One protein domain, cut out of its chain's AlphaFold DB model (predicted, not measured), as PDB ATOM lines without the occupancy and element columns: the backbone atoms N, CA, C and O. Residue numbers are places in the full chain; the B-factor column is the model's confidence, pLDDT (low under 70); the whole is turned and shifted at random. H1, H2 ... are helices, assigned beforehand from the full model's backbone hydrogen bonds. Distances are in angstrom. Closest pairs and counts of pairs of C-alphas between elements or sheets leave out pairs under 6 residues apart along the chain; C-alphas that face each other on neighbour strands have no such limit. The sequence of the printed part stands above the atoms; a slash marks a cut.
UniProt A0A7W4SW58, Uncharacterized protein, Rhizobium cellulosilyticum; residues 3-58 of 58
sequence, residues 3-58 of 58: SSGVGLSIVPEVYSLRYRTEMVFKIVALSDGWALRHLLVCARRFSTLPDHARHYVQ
ATOM      1  N   SER A   3      23.664 -21.743  99.344       93.38
ATOM      2  CA  SER A   3      22.262 -22.103  99.658       93.38
ATOM      3  C   SER A   3      21.695 -23.227  98.781       93.38
ATOM      4  O   SER A   3      20.674 -23.811  99.120       93.38
ATOM      5  N   SER A   4      22.340 -23.526  97.651       93.06
ATOM      6  CA  SER A   4      21.972 -24.626  96.753       93.06
ATOM      7  C   SER A   4      22.673 -25.936  97.135       93.06
ATOM      8  O   SER A   4      22.587 -26.904  96.392       93.06
ATOM      9  N   GLY A   5      23.423 -25.956  98.245       92.25
ATOM     10  CA  GLY A   5      24.215 -27.109  98.681       92.25
ATOM     11  C   GLY A   5      25.519 -27.316  97.905       92.25
ATOM     12  O   GLY A   5      26.192 -28.321  98.108       92.25
ATOM     13  N   VAL A   6      25.905 -26.379  97.033       93.00
ATOM     14  CA  VAL A   6      27.093 -26.502  96.177       93.00
ATOM     15  C   VAL A   6      28.111 -25.427  96.566       93.00
ATOM     16  O   VAL A   6      28.109 -24.321  96.021       93.00
ATOM     17  N   GLY A   7      28.971 -25.758  97.532       92.38
ATOM     18  CA  GLY A   7      30.159 -24.978  97.907       92.38
ATOM     19  C   GLY A   7      30.039 -24.107  99.167       92.38
ATOM     20  O   GLY A   7      28.964 -23.904  99.731       92.38
ATOM     21  N   LEU A   8      31.181 -23.556  99.588       95.00
ATOM     22  CA  LEU A   8      31.331 -22.663 100.742       95.00
ATOM     23  C   LEU A   8      31.578 -21.226 100.270       95.00
ATOM     24  O   LEU A   8      32.302 -21.008  99.302       95.00
ATOM     25  N   SER A   9      31.006 -20.256 100.981       95.00
ATOM     26  CA  SER A   9      31.240 -18.832 100.735       95.00
ATOM     27  C   SER A   9      31.876 -18.190 101.964       95.00
ATOM     28  O   SER A   9      31.378 -18.367 103.073       95.00
ATOM     29  N   ILE A  10      32.947 -17.420 101.760       94.81
ATOM     30  CA  ILE A  10      33.542 -16.550 102.783       94.81
ATOM     31  C   ILE A  10      33.100 -15.126 102.466       94.81
ATOM     32  O   ILE A  10      33.443 -14.583 101.417       94.81
ATOM     33  N   VAL A  11      32.312 -14.536 103.359       94.38
ATOM     34  CA  VAL A  11      31.690 -13.223 103.155       94.38
ATOM     35  C   VAL A  11      31.775 -12.382 104.429       94.38
ATOM     36  O   VAL A  11      31.830 -12.944 105.522       94.38
ATOM     37  N   PRO A  12      31.735 -11.042 104.318       95.00
ATOM     38  CA  PRO A  12      31.444 -10.168 105.449       95.00
ATOM     39  C   PRO A  12      30.155 -10.559 106.184       95.00
ATOM     40  O   PRO A  12      29.153 -10.916 105.556       95.00
ATOM     41  N   GLU A  13      30.157 -10.408 107.509       95.00
ATOM     42  CA  GLU A  13      29.032 -10.766 108.382       95.00
ATOM     43  C   GLU A  13      27.712 -10.130 107.925       95.00
ATOM     44  O   GLU A  13      26.697 -10.821 107.825       95.00
ATOM     45  N   VAL A  14      27.744  -8.848 107.539       95.00
ATOM     46  CA  VAL A  14      26.559  -8.104 107.088       95.00
ATOM     47  C   VAL A  14      25.819  -8.794 105.936       95.00
ATOM     48  O   VAL A  14      24.591  -8.759 105.891       95.00
ATOM     49  N   TYR A  15      26.527  -9.476 105.027       94.44
ATOM     50  CA  TYR A  15      25.883 -10.210 103.936       94.44
ATOM     51  C   TYR A  15      25.300 -11.538 104.407       94.44
ATOM     52  O   TYR A  15      24.210 -11.908 103.975       94.44
ATOM     53  N   SER A  16      25.979 -12.230 105.324       94.38
ATOM     54  CA  SER A  16      25.445 -13.465 105.908       94.38
ATOM     55  C   SER A  16      24.144 -13.212 106.677       94.38
ATOM     56  O   SER A  16      23.204 -13.996 106.564       94.38
ATOM     57  N   LEU A  17      24.058 -12.083 107.389       95.00
ATOM     58  CA  LEU A  17      22.867 -11.677 108.128       95.00
ATOM     59  C   LEU A  17      21.754 -11.207 107.191       95.00
ATOM     60  O   LEU A  17      20.609 -11.616 107.373       95.00
ATOM     61  N   ARG A  18      22.087 -10.415 106.161       95.31
ATOM     62  CA  ARG A  18      21.119  -9.921 105.169       95.31
ATOM     63  C   ARG A  18      20.314 -11.054 104.534       95.31
ATOM     64  O   ARG A  18      19.102 -10.942 104.435       95.31
ATOM     65  N   TYR A  19      20.976 -12.138 104.129       94.69
ATOM     66  CA  TYR A  19      20.321 -13.242 103.417       94.69
ATOM     67  C   TYR A  19      19.864 -14.390 104.323       94.69
ATOM     68  O   TYR A  19      19.319 -15.373 103.827       94.69
ATOM     69  N   ARG A  20      20.053 -14.282 105.644       93.62
ATOM     70  CA  ARG A  20      19.729 -15.355 106.595       93.62
ATOM     71  C   ARG A  20      18.254 -15.770 106.556       93.62
ATOM     72  O   ARG A  20      17.951 -16.928 106.818       93.62
ATOM     73  N   THR A  21      17.352 -14.831 106.277       93.06
ATOM     74  CA  THR A  21      15.900 -15.080 106.262       93.06
ATOM     75  C   THR A  21      15.413 -15.610 104.913       93.06
ATOM     76  O   THR A  21      14.455 -16.373 104.863       93.06
ATOM     77  N   GLU A  22      16.072 -15.223 103.820       94.94
ATOM     78  CA  GLU A  22      15.650 -15.544 102.448       94.94
ATOM     79  C   GLU A  22      16.265 -16.847 101.919       94.94
ATOM     80  O   GLU A  22      15.766 -17.428 100.956       94.94
ATOM     81  N   MET A  23      17.359 -17.314 102.523       94.31
ATOM     82  CA  MET A  23      18.142 -18.443 102.029       94.31
ATOM     83  C   MET A  23      18.484 -19.423 103.149       94.31
ATOM     84  O   MET A  23      18.692 -19.051 104.303       94.31
ATOM     85  N   VAL A  24      18.599 -20.701 102.791       93.75
ATOM     86  CA  VAL A  24      18.916 -21.768 103.742       93.75
ATOM     87  C   VAL A  24      20.413 -22.046 103.710       93.75
ATOM     88  O   VAL A  24      20.929 -22.685 102.796       93.75
ATOM     89  N   PHE A  25      21.118 -21.586 104.737       94.00
ATOM     90  CA  PHE A  25      22.522 -21.911 104.974       94.00
ATOM     91  C   PHE A  25      22.859 -21.838 106.466       94.00
ATOM     92  O   PHE A  25      22.087 -21.336 107.287       94.00
ATOM     93  N   LYS A  26      24.032 -22.355 106.836       94.38
ATOM     94  CA  LYS A  26      24.615 -22.168 108.168       94.38
ATOM     95  C   LYS A  26      25.675 -21.073 108.104       94.38
ATOM     96  O   LYS A  26      26.367 -20.943 107.099       94.38
ATOM     97  N   ILE A  27      25.782 -20.296 109.176       95.50
ATOM     98  CA  ILE A  27      26.782 -19.237 109.325       95.50
ATOM     99  C   ILE A  27      27.789 -19.713 110.367       95.50
ATOM    100  O   ILE A  27      27.386 -20.167 111.437       95.50
ATOM    101  N   VAL A  28      29.075 -19.606 110.046       95.62
ATOM    102  CA  VAL A  28      30.187 -19.884 110.960       95.62
ATOM    103  C   VAL A  28      31.075 -18.648 110.986       95.62
ATOM    104  O   VAL A  28      31.524 -18.195 109.934       95.62
ATOM    105  N   ALA A  29      31.294 -18.084 112.174       95.31
ATOM    106  CA  ALA A  29      32.185 -16.945 112.344       95.31
ATOM    107  C   ALA A  29      33.647 -17.396 112.213       95.31
ATOM    108  O   ALA A  29      34.044 -18.410 112.788       95.31
ATOM    109  N   LEU A  30      34.441 -16.631 111.467       95.56
ATOM    110  CA  LEU A  30      35.887 -16.823 111.388       95.56
ATOM    111  C   LEU A  30      36.549 -16.047 112.528       95.56
ATOM    112  O   LEU A  30      36.191 -14.897 112.774       95.56
ATOM    113  N   SER A  31      37.495 -16.679 113.220       94.19
ATOM    114  CA  SER A  31      38.204 -16.079 114.367       94.19
ATOM    115  C   SER A  31      39.638 -15.668 114.034       94.19
ATOM    116  O   SER A  31      40.309 -15.022 114.837       94.19
ATOM    117  N   ASP A  32      40.109 -16.015 112.841       95.31
ATOM    118  CA  ASP A  32      41.447 -15.696 112.388       95.31
ATOM    119  C   ASP A  32      41.636 -14.192 112.168       95.31
ATOM    120  O   ASP A  32      40.792 -13.516 111.575       95.31
ATOM    121  N   GLY A  33      42.803 -13.664 112.544       93.06
ATOM    122  CA  GLY A  33      43.104 -12.233 112.409       93.06
ATOM    123  C   GLY A  33      43.038 -11.697 110.971       93.06
ATOM    124  O   GLY A  33      42.808 -10.509 110.771       93.06
ATOM    125  N   TRP A  34      43.179 -12.559 109.957       91.38
ATOM    126  CA  TRP A  34      43.052 -12.169 108.547       91.38
ATOM    127  C   TRP A  34      41.603 -11.905 108.111       91.38
ATOM    128  O   TRP A  34      41.389 -11.292 107.055       91.38
ATOM    129  N   ALA A  35      40.622 -12.408 108.870       94.44
ATOM    130  CA  ALA A  35      39.209 -12.371 108.510       94.44
ATOM    131  C   ALA A  35      38.580 -10.992 108.747       94.44
ATOM    132  O   ALA A  35      37.649 -10.614 108.031       94.44
ATOM    133  N   LEU A  36      39.111 -10.211 109.696       92.12
ATOM    134  CA  LEU A  36      38.669  -8.839 109.913       92.12
ATOM    135  C   LEU A  36      39.144  -7.949 108.757       92.12
ATOM    136  O   LEU A  36      40.333  -7.866 108.447       92.12
ATOM    137  N   ARG A  37      38.198  -7.273 108.103       90.81
ATOM    138  CA  ARG A  37      38.451  -6.392 106.956       90.81
ATOM    139  C   ARG A  37      37.872  -5.019 107.249       90.81
ATOM    140  O   ARG A  37      36.710  -4.908 107.629       90.81
ATOM    141  N   HIS A  38      38.660  -3.975 107.024       91.19
ATOM    142  CA  HIS A  38      38.155  -2.608 107.076       91.19
ATOM    143  C   HIS A  38      37.479  -2.266 105.748       91.19
ATOM    144  O   HIS A  38      38.108  -2.325 104.690       91.19
ATOM    145  N   LEU A  39      36.199  -1.901 105.805       91.94
ATOM    146  CA  LEU A  39      35.519  -1.275 104.680       91.94
ATOM    147  C   LEU A  39      35.871   0.214 104.692       91.94
ATOM    148  O   LEU A  39      35.507   0.927 105.623       91.94
ATOM    149  N   LEU A  40      36.610   0.663 103.683       93.56
ATOM    150  CA  LEU A  40      37.132   2.024 103.616       93.56
ATOM    151  C   LEU A  40      36.460   2.798 102.485       93.56
ATOM    152  O   LEU A  40      36.338   2.299 101.366       93.56
ATOM    153  N   VAL A  41      36.084   4.043 102.770       93.94
ATOM    154  CA  VAL A  41      35.775   5.031 101.736       93.94
ATOM    155  C   VAL A  41      37.078   5.725 101.360       93.94
ATOM    156  O   VAL A  41      37.783   6.240 102.224       93.94
ATOM    157  N   CYS A  42      37.405   5.738 100.070       94.88
ATOM    158  CA  CYS A  42      38.670   6.273  99.577       94.88
ATOM    159  C   CYS A  42      38.433   7.435  98.609       94.88
ATOM    160  O   CYS A  42      37.648   7.330  97.669       94.88
ATOM    161  N   ALA A  43      39.186   8.519  98.791       95.25
ATOM    162  CA  ALA A  43      39.269   9.632  97.853       95.25
ATOM    163  C   ALA A  43      40.727  10.082  97.727       95.25
ATOM    164  O   ALA A  43      41.489  10.012  98.689       95.25
ATOM    165  N   ARG A  44      41.123  10.598  96.554       95.06
ATOM    166  CA  ARG A  44      42.483  11.136  96.362       95.06
ATOM    167  C   ARG A  44      42.777  12.279  97.340       95.06
ATOM    168  O   ARG A  44      43.869  12.350  97.887       95.06
ATOM    169  N   ARG A  45      41.810  13.188  97.515       95.94
ATOM    170  CA  ARG A  45      41.828  14.289  98.488       95.94
ATOM    171  C   ARG A  45      40.398  14.554  98.952       95.94
ATOM    172  O   ARG A  45      39.581  15.031  98.170       95.94
ATOM    173  N   PHE A  46      40.100  14.284 100.218       95.75
ATOM    174  CA  PHE A  46      38.769  14.541 100.787       95.75
ATOM    175  C   PHE A  46      38.389  16.029 100.743       95.75
ATOM    176  O   PHE A  46      37.233  16.376 100.517       95.75
ATOM    177  N   SER A  47      39.376  16.922 100.855       94.44
ATOM    178  CA  SER A  47      39.178  18.373 100.778       94.44
ATOM    179  C   SER A  47      38.711  18.880  99.411       94.44
ATOM    180  O   SER A  47      38.214  20.003  99.327       94.44
ATOM    181  N   THR A  48      38.853  18.085  98.345       96.38
ATOM    182  CA  THR A  48      38.425  18.460  96.987       96.38
ATOM    183  C   THR A  48      37.093  17.834  96.588       96.38
ATOM    184  O   THR A  48      36.701  17.942  95.430       96.38
ATOM    185  N   LEU A  49      36.411  17.141  97.504       96.88
ATOM    186  CA  LEU A  49      35.085  16.594  97.237       96.88
ATOM    187  C   LEU A  49      34.046  17.726  97.132       96.88
ATOM    188  O   LEU A  49      34.139  18.699  97.889       96.88
ATOM    189  N   PRO A  50      33.036  17.601  96.252       96.69
ATOM    190  CA  PRO A  50      31.849  18.453  96.299       96.69
ATOM    191  C   PRO A  50      31.193  18.420  97.685       96.69
ATOM    192  O   PRO A  50      31.282  17.408  98.383       96.69
ATOM    193  N   ASP A  51      30.486  19.482  98.070       96.06
ATOM    194  CA  ASP A  51      29.947  19.620  99.432       96.06
ATOM    195  C   ASP A  51      29.029  18.465  99.841       96.06
ATOM    196  O   ASP A  51      29.186  17.909 100.926       96.06
ATOM    197  N   HIS A  52      28.148  18.017  98.943       95.88
ATOM    198  CA  HIS A  52      27.272  16.870  99.206       95.88
ATOM    199  C   HIS A  52      28.062  15.582  99.494       95.88
ATOM    200  O   HIS A  52      27.685  14.798 100.361       95.88
ATOM    201  N   ALA A  53      29.179  15.367  98.794       95.44
ATOM    202  CA  ALA A  53      30.020  14.192  98.977       95.44
ATOM    203  C   ALA A  53      30.869  14.303 100.248       95.44
ATOM    204  O   ALA A  53      31.110  13.300 100.909       95.44
ATOM    205  N   ARG A  54      31.289  15.518 100.620       94.69
ATOM    206  CA  ARG A  54      32.000  15.783 101.876       94.69
ATOM    207  C   ARG A  54      31.098  15.550 103.089       94.69
ATOM    208  O   ARG A  54      31.548  14.952 104.054       94.69
ATOM    209  N   HIS A  55      29.832  15.954 102.992       94.25
ATOM    210  CA  HIS A  55      28.816  15.693 104.010       94.25
ATOM    211  C   HIS A  55      28.477  14.199 104.135       94.25
ATOM    212  O   HIS A  55      28.171  13.731 105.219       94.25
ATOM    213  N   TYR A  56      28.553  13.434 103.041       94.25
ATOM    214  CA  TYR A  56      28.314  11.987 103.067       94.25
ATOM    215  C   TYR A  56      29.414  11.188 103.787       94.25
ATOM    216  O   TYR A  56      29.140  10.118 104.322       94.25
ATOM    217  N   VAL A  57      30.660  11.669 103.756       93.62
ATOM    218  CA  VAL A  57      31.830  10.956 104.309       93.62
ATOM    219  C   VAL A  57      32.298  11.490 105.668       93.62
ATOM    220  O   VAL A  57      33.319  11.014 106.166       93.62
ATOM    221  N   GLN A  58      31.607  12.489 106.223       82.00
ATOM    222  CA  GLN A  58      31.785  12.979 107.597       82.00
ATOM    223  C   GLN A  58      30.924  12.172 108.567       82.00
ATOM    224  O   GLN A  58      31.417  11.944 109.693       82.00
TER     225      GLN A  58
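This is residues 3 to 58 of the 58 residues of an uncharacterized protein of Rhizobium cellulosilyticum (UniProt A0A7W4SW58). The model has little regular structure: a loose lobe of loops with the short helix H1 and a small head with the short helix H2 lie far from each other, joined by a stretched arm of chain, residues 37 to 44. The printed part has 56 residues with two named helices, H1 then H2, and no named strand. The class is all helix, though the named elements hold only 12 of the 56 residues. The whole is extended, with a radius of gyration of the C-alphas of 17.2 A, and its C-alphas span 48 by 28 by 17 A.

H1, residues 13 to 18, and H2, residues 51 to 56, are apart. In H1 and H2 every O i to N i+4 pair is within hydrogen-bond range.

H1 begins at C-alpha 13, (29.032, -10.766, 108.382), and measures 8.6 A from first to last C-alpha. H2 also measures 8.6 A and ends at C-alpha 56, (28.314, 11.987, 103.067).

The C-alphas of Gly 5 and Ser 47, the two farthest apart, are 47.9 A apart. The link from H1 to H2, residues 19 to 50, is long. The printed part has no cut, and no printed residue is under 70 in pLDDT.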